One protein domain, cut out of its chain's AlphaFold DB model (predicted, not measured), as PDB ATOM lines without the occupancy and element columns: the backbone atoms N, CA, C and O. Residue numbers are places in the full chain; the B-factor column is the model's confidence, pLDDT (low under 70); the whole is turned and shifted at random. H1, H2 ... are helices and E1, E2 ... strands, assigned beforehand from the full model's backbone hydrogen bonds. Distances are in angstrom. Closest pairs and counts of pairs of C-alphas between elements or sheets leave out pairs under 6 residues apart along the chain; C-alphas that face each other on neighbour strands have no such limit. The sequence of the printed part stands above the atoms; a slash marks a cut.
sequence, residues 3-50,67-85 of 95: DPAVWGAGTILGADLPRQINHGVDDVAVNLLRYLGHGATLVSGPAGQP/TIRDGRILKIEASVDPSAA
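What this domain is: This is residues 3 to 50 and 67 to 85 of the 95 residues of the protein "RNA polymerase sigma-70 factor" of Mycolicibacterium smegmatis (strain ATCC 700084 / mc(2)155) (UniProt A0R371). A small four-stranded sheet, E2 E1 E5 E4, has one helix, H1, over one face, toward its E2 and E1 side, in two layers. Residues 41 to 48, with strand E3, stick out as a free arm, and the short helix H2 follows E5 off the sheet. The printed part has 67 residues with two named helices and five named strands, in the order E1, E2, H1, E3, E4, E5, H2; the sheet is mixed, and the class is mixed, helices and strands. It is compact, with a radius of gyration of the C-alphas of 12.5 A and spans of 35 by 26 by 22 A.

How they stand to each other: Start at E1, residues 3 to 12; E2, residues 20 to 23, is antiparallel to it in a hairpin, with N 8 and O 22 2.8 A apart. E5, residues 72 to 80, is parallel to E1, with N 9 and O 76 2.8 A apart. E5 bends by 57 degrees at residue 75, and over residues 72 to 75 it pairs in an antiparallel hairpin with E4, residues 67 to 69, where N 67 and O 75 are 3.0 A apart. H1, residues 25 to 36, is on the sheet at a height of 9.0 A, and its closest C-alphas to E1 are Val 25 and Pro 4, 5.8 A. E3, residues 41 to 46, pairs with no named strand and is only just apart from H1, closest 8.5 A. H2, residues 82 to 85, is not on the sheet. Every O i to N i+4 pair in H1 is within hydrogen-bond range; H2 is too short for one.

Where its parts are: Find C-alpha 3 at (114.297, -182.716, 112.674); from there E1 runs 24.1 A. H1 spans 15.8 A, E3 16.2 A and E5 22.7 A, and H2 ends at C-alpha 85, (128.137, -160.338, 103.204).

The domain as a whole: The C-alphas farthest apart, Asp 16 and Asp 70, are 35.7 A apart. Residues 51 to 66 are not printed, and C-alphas 50 and 67 are 7.0 A apart across that cut. Of the links printed whole, none is long, and no printed residue is under 70 in pLDDT.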
ATOM      1  N   ASP A   3     114.639-181.295 112.700       98.06
ATOM      2  CA  ASP A   3     114.297-182.716 112.674       98.06
ATOM      3  C   ASP A   3     115.579-183.579 112.690       98.06
ATOM      4  O   ASP A   3     116.570-183.168 112.085       98.06
ATOM      5  N   PRO A   4     115.615-184.757 113.343       96.56
ATOM      6  CA  PRO A   4     116.785-185.641 113.298       96.56
ATOM      7  C   PRO A   4     117.232-186.022 111.876       96.56
ATOM      8  O   PRO A   4     118.427-186.172 111.635       96.56
ATOM      9  N   ALA A   5     116.287-186.132 110.936       97.44
ATOM     10  CA  ALA A   5     116.534-186.424 109.526       97.44
ATOM     11  C   ALA A   5     116.548-185.159 108.646       97.44
ATOM     12  O   ALA A   5     116.359-185.246 107.429       97.44
ATOM     13  N   VAL A   6     116.752-183.978 109.244       98.62
ATOM     14  CA  VAL A   6     116.844-182.717 108.504       98.62
ATOM     15  C   VAL A   6     117.898-182.803 107.405       98.62
ATOM     16  O   VAL A   6     118.936-183.449 107.550       98.62
ATOM     17  N   TRP A   7     117.662-182.095 106.311       98.44
ATOM     18  CA  TRP A   7     118.684-181.879 105.302       98.44
ATOM     19  C   TRP A   7     118.680-180.439 104.804       98.44
ATOM     20  O   TRP A   7     117.682-179.719 104.875       98.44
ATOM     21  N   GLY A   8     119.833-179.997 104.326       97.94
ATOM     22  CA  GLY A   8     120.053-178.651 103.825       97.94
ATOM     23  C   GLY A   8     120.593-178.677 102.406       97.94
ATOM     24  O   GLY A   8     121.400-179.539 102.069       97.94
ATOM     25  N   ALA A   9     120.180-177.711 101.597       97.94
ATOM     26  CA  ALA A   9     120.696-177.471 100.260       97.94
ATOM     27  C   ALA A   9     121.086-175.995 100.121       97.94
ATOM     28  O   ALA A   9     120.233-175.122 100.247       97.94
ATOM     29  N   GLY A  10     122.363-175.709  99.877       96.06
ATOM     30  CA  GLY A  10     122.895-174.353  99.738       96.06
ATOM     31  C   GLY A  10     123.414-174.075  98.333       96.06
ATOM     32  O   GLY A  10     124.250-174.822  97.830       96.06
ATOM     33  N   THR A  11     122.948-172.993  97.720       96.38
ATOM     34  CA  THR A  11     123.458-172.470  96.449       96.38
ATOM     35  C   THR A  11     124.229-171.182  96.712       96.38
ATOM     36  O   THR A  11     123.686-170.253  97.314       96.38
ATOM     37  N   ILE A  12     125.472-171.111  96.237       94.69
ATOM     38  CA  ILE A  12     126.252-169.870  96.228       94.69
ATOM     39  C   ILE A  12     125.964-169.135  94.921       94.69
ATOM     40  O   ILE A  12     126.232-169.645  93.836       94.69
ATOM     41  N   LEU A  13     125.383-167.948  95.025       94.12
ATOM     42  CA  LEU A  13     125.055-167.104  93.887       94.12
ATOM     43  C   LEU A  13     126.339-166.524  93.286       94.12
ATOM     44  O   LEU A  13     127.235-166.092  94.006       94.12
ATOM     45  N   GLY A  14     126.422-166.521  91.955       90.69
ATOM     46  CA  GLY A  14     127.580-165.996  91.226       90.69
ATOM     47  C   GLY A  14     128.813-166.906  91.214       90.69
ATOM     48  O   GLY A  14     129.822-166.523  90.629       90.69
ATOM     49  N   ALA A  15     128.743-168.102  91.807       88.94
ATOM     50  CA  ALA A  15     129.794-169.113  91.733       88.94
ATOM     51  C   ALA A  15     129.319-170.324  90.917       88.94
ATOM     52  O   ALA A  15     128.206-170.809  91.119       88.94
ATOM     53  N   ASP A  16     130.174-170.844  90.035       91.38
ATOM     54  CA  ASP A  16     129.928-172.104  89.322       91.38
ATOM     55  C   ASP A  16     130.344-173.294  90.201       91.38
ATOM     56  O   ASP A  16     131.343-173.974  89.969       91.38
ATOM     57  N   LEU A  17     129.624-173.463  91.312       91.00
ATOM     58  CA  LEU A  17     129.849-174.527  92.284       91.00
ATOM     59  C   LEU A  17     128.592-175.392  92.406       91.00
ATOM     60  O   LEU A  17     127.472-174.871  92.368       91.00
ATOM     61  N   PRO A  18     128.745-176.712  92.610       92.00
ATOM     62  CA  PRO A  18     127.606-177.571  92.873       92.00
ATOM     63  C   PRO A  18     126.898-177.146  94.161       92.00
ATOM     64  O   PRO A  18     127.507-176.637  95.106       92.00
ATOM     65  N   ARG A  19     125.592-177.410  94.218       92.69
ATOM     66  CA  ARG A  19     124.792-177.137  95.411       92.69
ATOM     67  C   ARG A  19     125.319-177.960  96.587       92.69
ATOM     68  O   ARG A  19     125.418-179.182  96.492       92.69
ATOM     69  N   GLN A  20     125.606-177.305  97.707       93.12
ATOM     70  CA  GLN A  20     126.074-177.973  98.916       93.12
ATOM     71  C   GLN A  20     124.901-178.679  99.597       93.12
ATOM     72  O   GLN A  20     123.959-178.020 100.038       93.12
ATOM     73  N   ILE A  21     124.963-180.005  99.697       97.31
ATOM     74  CA  ILE A  21     123.958-180.812 100.391       97.31
ATOM     75  C   ILE A  21     124.536-181.298 101.719       97.31
ATOM     76  O   ILE A  21     125.637-181.835 101.745       97.31
ATOM     77  N   ASN A  22     123.792-181.114 102.807       97.12
ATOM     78  CA  ASN A  22     124.157-181.591 104.143       97.12
ATOM     79  C   ASN A  22     122.983-182.388 104.726       97.12
ATOM     80  O   ASN A  22     121.831-181.997 104.523       97.12
ATOM     81  N   HIS A  23     123.258-183.468 105.456       97.94
ATOM     82  CA  HIS A  23     122.238-184.335 106.047       97.94
ATOM     83  C   HIS A  23     122.472-184.516 107.543       97.94
ATOM     84  O   HIS A  23     123.603-184.637 107.992       97.94
ATOM     85  N   GLY A  24     121.383-184.588 108.303       97.62
ATOM     86  CA  GLY A  24     121.434-184.703 109.751       97.62
ATOM     87  C   GLY A  24     121.643-183.360 110.444       97.62
ATOM     88  O   GLY A  24     122.004-182.343 109.847       97.62
ATOM     89  N   VAL A  25     121.357-183.365 111.743       97.44
ATOM     90  CA  VAL A  25     121.318-182.159 112.579       97.44
ATOM     91  C   VAL A  25     122.676-181.466 112.630       97.44
ATOM     92  O   VAL A  25     122.724-180.249 112.466       97.44
ATOM     93  N   ASP A  26     123.758-182.221 112.813       97.44
ATOM     94  CA  ASP A  26     125.092-181.657 113.033       97.44
ATOM     95  C   ASP A  26     125.628-180.958 111.783       97.44
ATOM     96  O   ASP A  26     125.957-179.771 111.840       97.44
ATOM     97  N   ASP A  27     125.629-181.633 110.631       97.06
ATOM     98  CA  ASP A  27     126.146-181.054 109.385       97.06
ATOM     99  C   ASP A  27     125.331-179.831 108.950       97.06
ATOM    100  O   ASP A  27     125.885-178.809 108.527       97.06
ATOM    101  N   VAL A  28     124.001-179.893 109.094       97.50
ATOM    102  CA  VAL A  28     123.126-178.754 108.795       97.50
ATOM    103  C   VAL A  28     123.387-177.598 109.762       97.50
ATOM    104  O   VAL A  28     123.515-176.456 109.313       97.50
ATOM    105  N   ALA A  29     123.505-177.855 111.067       95.44
ATOM    106  CA  ALA A  29     123.747-176.816 112.067       95.44
ATOM    107  C   ALA A  29     125.119-176.153 111.895       95.44
ATOM    108  O   ALA A  29     125.205-174.923 111.885       95.44
ATOM    109  N   VAL A  30     126.180-176.940 111.696       95.38
ATOM    110  CA  VAL A  30     127.535-176.429 111.435       95.38
ATOM    111  C   VAL A  30     127.539-175.555 110.186       95.38
ATOM    112  O   VAL A  30     128.113-174.462 110.198       95.38
ATOM    113  N   ASN A  31     126.859-175.986 109.121       93.19
ATOM    114  CA  ASN A  31     126.784-175.192 107.905       93.19
ATOM    115  C   ASN A  31     125.998-173.887 108.106       93.19
ATOM    116  O   ASN A  31     126.431-172.840 107.635       93.19
ATOM    117  N   LEU A  32     124.885-173.906 108.846       94.06
ATOM    118  CA  LEU A  32     124.155-172.681 109.192       94.06
ATOM    119  C   LEU A  32     125.031-171.706 109.980       94.06
ATOM    120  O   LEU A  32     125.086-170.526 109.640       94.06
ATOM    121  N   LEU A  33     125.743-172.185 111.002       93.50
ATOM    122  CA  LEU A  33     126.612-171.345 111.825       93.50
ATOM    123  C   LEU A  33     127.776-170.756 111.025       93.50
ATOM    124  O   LEU A  33     128.138-169.604 111.255       93.50
ATOM    125  N   ARG A  34     128.310-171.482 110.036       90.12
ATOM    126  CA  ARG A  34     129.341-170.957 109.130       90.12
ATOM    127  C   ARG A  34     128.891-169.673 108.428       90.12
ATOM    128  O   ARG A  34     129.676-168.735 108.337       90.12
ATOM    129  N   TYR A  35     127.648-169.610 107.953       87.69
ATOM    130  CA  TYR A  35     127.144-168.437 107.227       87.69
ATOM    131  C   TYR A  35     126.486-167.396 108.138       87.69
ATOM    132  O   TYR A  35     126.617-166.201 107.898       87.69
ATOM    133  N   LEU A  36     125.783-167.829 109.184       90.94
ATOM    134  CA  LEU A  36     124.933-166.960 110.003       90.94
ATOM    135  C   LEU A  36     125.572-166.564 111.342       90.94
ATOM    136  O   LEU A  36     125.193-165.552 111.927       90.94
ATOM    137  N   GLY A  37     126.552-167.331 111.831       87.06
ATOM    138  CA  GLY A  37     127.159-167.152 113.156       87.06
ATOM    139  C   GLY A  37     127.997-165.880 113.313       87.06
ATOM    140  O   GLY A  37     128.306-165.484 114.432       87.06
ATOM    141  N   HIS A  38     128.325-165.196 112.217       85.00
ATOM    142  CA  HIS A  38     129.197-164.019 112.197       85.00
ATOM    143  C   HIS A  38     128.434-162.691 112.375       85.00
ATOM    144  O   HIS A  38     128.809-161.673 111.799       85.00
ATOM    145  N   GLY A  39     127.352-162.694 113.164       86.25
ATOM    146  CA  GLY A  39     126.553-161.495 113.452       86.25
ATOM    147  C   GLY A  39     125.454-161.193 112.428       86.25
ATOM    148  O   GLY A  39     125.051-160.039 112.285       86.25
ATOM    149  N   ALA A  40     124.960-162.208 111.713       93.31
ATOM    150  CA  ALA A  40     123.837-162.023 110.801       93.31
ATOM    151  C   ALA A  40     122.558-161.641 111.567       93.31
ATOM    152  O   ALA A  40     122.211-162.246 112.580       93.31
ATOM    153  N   THR A  41     121.815-160.666 111.048       95.12
ATOM    154  CA  THR A  41     120.445-160.381 111.491       95.12
ATOM    155  C   THR A  41     119.474-161.228 110.680       95.12
ATOM    156  O   THR A  41     119.489-161.171 109.452       95.12
ATOM    157  N   LEU A  42     118.621-161.996 111.359       95.06
ATOM    158  CA  LEU A  42     117.593-162.819 110.725       95.06
ATOM    159  C   LEU A  42     116.225-162.155 110.848       95.06
ATOM    160  O   LEU A  42     115.804-161.782 111.941       95.06
ATOM    161  N   VAL A  43     115.521-162.047 109.726       95.00
ATOM    162  CA  VAL A  43     114.171-161.480 109.655       95.00
ATOM    163  C   VAL A  43     113.248-162.485 108.976       95.00
ATOM    164  O   VAL A  43     113.581-163.018 107.921       95.00
ATOM    165  N   SER A  44     112.078-162.749 109.555       92.44
ATOM    166  CA  SER A  44     111.045-163.548 108.888       92.44
ATOM    167  C   SER A  44     110.454-162.772 107.706       92.44
ATOM    168  O   SER A  44     110.014-161.636 107.885       92.44
ATOM    169  N   GLY A  45     110.427-163.371 106.515       82.38
ATOM    170  CA  GLY A  45     109.930-162.729 105.294       82.38
ATOM    171  C   GLY A  45     108.528-163.206 104.879       82.38
ATOM    172  O   GLY A  45     108.238-164.398 104.996       82.38
ATOM    173  N   PRO A  46     107.657-162.329 104.342       74.25
ATOM    174  CA  PRO A  46     106.363-162.724 103.791       74.25
ATOM    175  C   PRO A  46     106.539-163.264 102.365       74.25
ATOM    176  O   PRO A  46     106.435-162.525 101.391       74.25
ATOM    177  N   ALA A  47     106.828-164.558 102.233       72.31
ATOM    178  CA  ALA A  47     107.098-165.190 100.935       72.31
ATOM    179  C   ALA A  47     106.132-166.343 100.599       72.31
ATOM    180  O   ALA A  47     106.476-167.233  99.827       72.31
ATOM    181  N   GLY A  48     104.950-166.382 101.228       78.69
ATOM    182  CA  GLY A  48     103.969-167.470 101.063       78.69
ATOM    183  C   GLY A  48     104.404-168.824 101.644       78.69
ATOM    184  O   GLY A  48     103.637-169.780 101.627       78.69
ATOM    185  N   GLN A  49     105.616-168.898 102.192       84.12
ATOM    186  CA  GLN A  49     106.215-170.053 102.850       84.12
ATOM    187  C   GLN A  49     107.116-169.571 104.001       84.12
ATOM    188  O   GLN A  49     107.464-168.384 104.035       84.12
ATOM    189  N   PRO A  50     107.503-170.441 104.950       92.62
ATOM    190  CA  PRO A  50     108.384-170.052 106.047       92.62
ATOM    191  C   PRO A  50     109.777-169.669 105.519       92.62
ATOM    192  O   PRO A  50     110.570-170.533 105.153       92.62
ATOM    193  N   THR A  67     111.161-175.877 105.051       97.00
ATOM    194  CA  THR A  67     110.040-176.818 105.131       97.00
ATOM    195  C   THR A  67     109.833-177.183 106.590       97.00
ATOM    196  O   THR A  67     110.704-177.801 107.209       97.00
ATOM    197  N   ILE A  68     108.683-176.799 107.138       95.75
ATOM    198  CA  ILE A  68     108.328-177.038 108.537       95.75
ATOM    199  C   ILE A  68     107.128-177.977 108.601       95.75
ATOM    200  O   ILE A  68     106.135-177.769 107.907       95.75
ATOM    201  N   ARG A  69     107.214-178.988 109.462       95.62
ATOM    202  CA  ARG A  69     106.114-179.898 109.782       95.62
ATOM    203  C   ARG A  69     106.180-180.251 111.263       95.62
ATOM    204  O   ARG A  69     107.268-180.453 111.793       95.62
ATOM    205  N   ASP A  70     105.031-180.256 111.935       95.31
ATOM    206  CA  ASP A  70     104.911-180.599 113.361       95.31
ATOM    207  C   ASP A  70     105.890-179.805 114.260       95.31
ATOM    208  O   ASP A  70     106.491-180.325 115.200       95.31
ATOM    209  N   GLY A  71     106.104-178.521 113.930       93.56
ATOM    210  CA  GLY A  71     107.012-177.619 114.653       93.56
ATOM    211  C   GLY A  71     108.513-177.873 114.434       93.56
ATOM    212  O   GLY A  71     109.348-177.223 115.072       93.56
ATOM    213  N   ARG A  72     108.881-178.790 113.532       97.50
ATOM    214  CA  ARG A  72     110.269-179.141 113.200       97.50
ATOM    215  C   ARG A  72     110.636-178.682 111.798       97.50
ATOM    216  O   ARG A  72     109.803-178.691 110.898       97.50
ATOM    217  N   ILE A  73     111.894-178.293 111.615       97.75
ATOM    218  CA  ILE A  73     112.457-177.969 110.300       97.75
ATOM    219  C   ILE A  73     112.980-179.266 109.680       97.75
ATOM    220  O   ILE A  73     113.903-179.870 110.222       97.75
ATOM    221  N   LEU A  74     112.388-179.673 108.559       98.31
ATOM    222  CA  LEU A  74     112.738-180.896 107.825       98.31
ATOM    223  C   LEU A  74     113.733-180.613 106.697       98.31
ATOM    224  O   LEU A  74     114.556-181.461 106.361       98.31
ATOM    225  N   LYS A  75     113.647-179.422 106.099       98.06
ATOM    226  CA  LYS A  75     114.493-179.011 104.980       98.06
ATOM    227  C   LYS A  75     114.824-177.532 105.071       98.06
ATOM    228  O   LYS A  75     113.965-176.733 105.451       98.06
ATOM    229  N   ILE A  76     116.045-177.183 104.678       97.94
ATOM    230  CA  ILE A  76     116.488-175.800 104.497       97.94
ATOM    231  C   ILE A  76     117.046-175.639 103.088       97.94
ATOM    232  O   ILE A  76     117.991-176.328 102.714       97.94
ATOM    233  N   GLU A  77     116.497-174.707 102.319       97.19
ATOM    234  CA  GLU A  77     117.060-174.290 101.033       97.19
ATOM    235  C   GLU A  77     117.620-172.886 101.175       97.19
ATOM    236  O   GLU A  77     116.877-171.949 101.447       97.19
ATOM    237  N   ALA A  78     118.931-172.746 101.016       96.88
ATOM    238  CA  ALA A  78     119.632-171.484 101.157       96.88
ATOM    239  C   ALA A  78     120.149-171.010  99.798       96.88
ATOM    240  O   ALA A  78     120.810-171.756  99.080       96.88
ATOM    241  N   SER A  79     119.886-169.750  99.470       95.94
ATOM    242  CA  SER A  79     120.607-169.017  98.426       95.94
ATOM    243  C   SER A  79     121.475-167.977  99.110       95.94
ATOM    244  O   SER A  79     120.948-167.196  99.900       95.94
ATOM    245  N   VAL A  80     122.779-167.986  98.848       95.50
ATOM    246  CA  VAL A  80     123.760-167.133  99.530       95.50
ATOM    247  C   VAL A  80     124.545-166.334  98.498       95.50
ATOM    248  O   VAL A  80     125.100-166.916  97.576       95.50
ATOM    249  N   ASP A  81     124.636-165.022  98.675       94.00
ATOM    250  CA  ASP A  81     125.543-164.123  97.962       94.00
ATOM    251  C   ASP A  81     126.655-163.663  98.926       94.00
ATOM    252  O   ASP A  81     126.446-162.741  99.721       94.00
ATOM    253  N   PRO A  82     127.847-164.289  98.888       89.44
ATOM    254  CA  PRO A  82     128.959-163.909  99.755       89.44
ATOM    255  C   PRO A  82     129.418-162.461  99.546       89.44
ATOM    256  O   PRO A  82     129.805-161.805 100.510       89.44
ATOM    257  N   SER A  83     129.312-161.927  98.323       89.81
ATOM    258  CA  SER A  83     129.734-160.552  98.016       89.81
ATOM    259  C   SER A  83     128.864-159.507  98.721       89.81
ATOM    260  O   SER A  83     129.309-158.396  99.013       89.81
ATOM    261  N   ALA A  84     127.619-159.865  99.048       89.69
ATOM    262  CA  ALA A  84     126.735-159.031  99.846       89.69
ATOM    263  C   ALA A  84     127.038-159.097 101.351       89.69
ATOM    264  O   ALA A  84     126.679-158.152 102.057       89.69
ATOM    265  N   ALA A  85     127.700-160.164 101.818       84.56
ATOM    266  CA  ALA A  85     128.137-160.338 103.204       84.56
ATOM    267  C   ALA A  85     129.502-159.692 103.494       84.56
ATOM    268  O   ALA A  85     129.807-159.386 104.649       84.56
TER     269      ALA A  85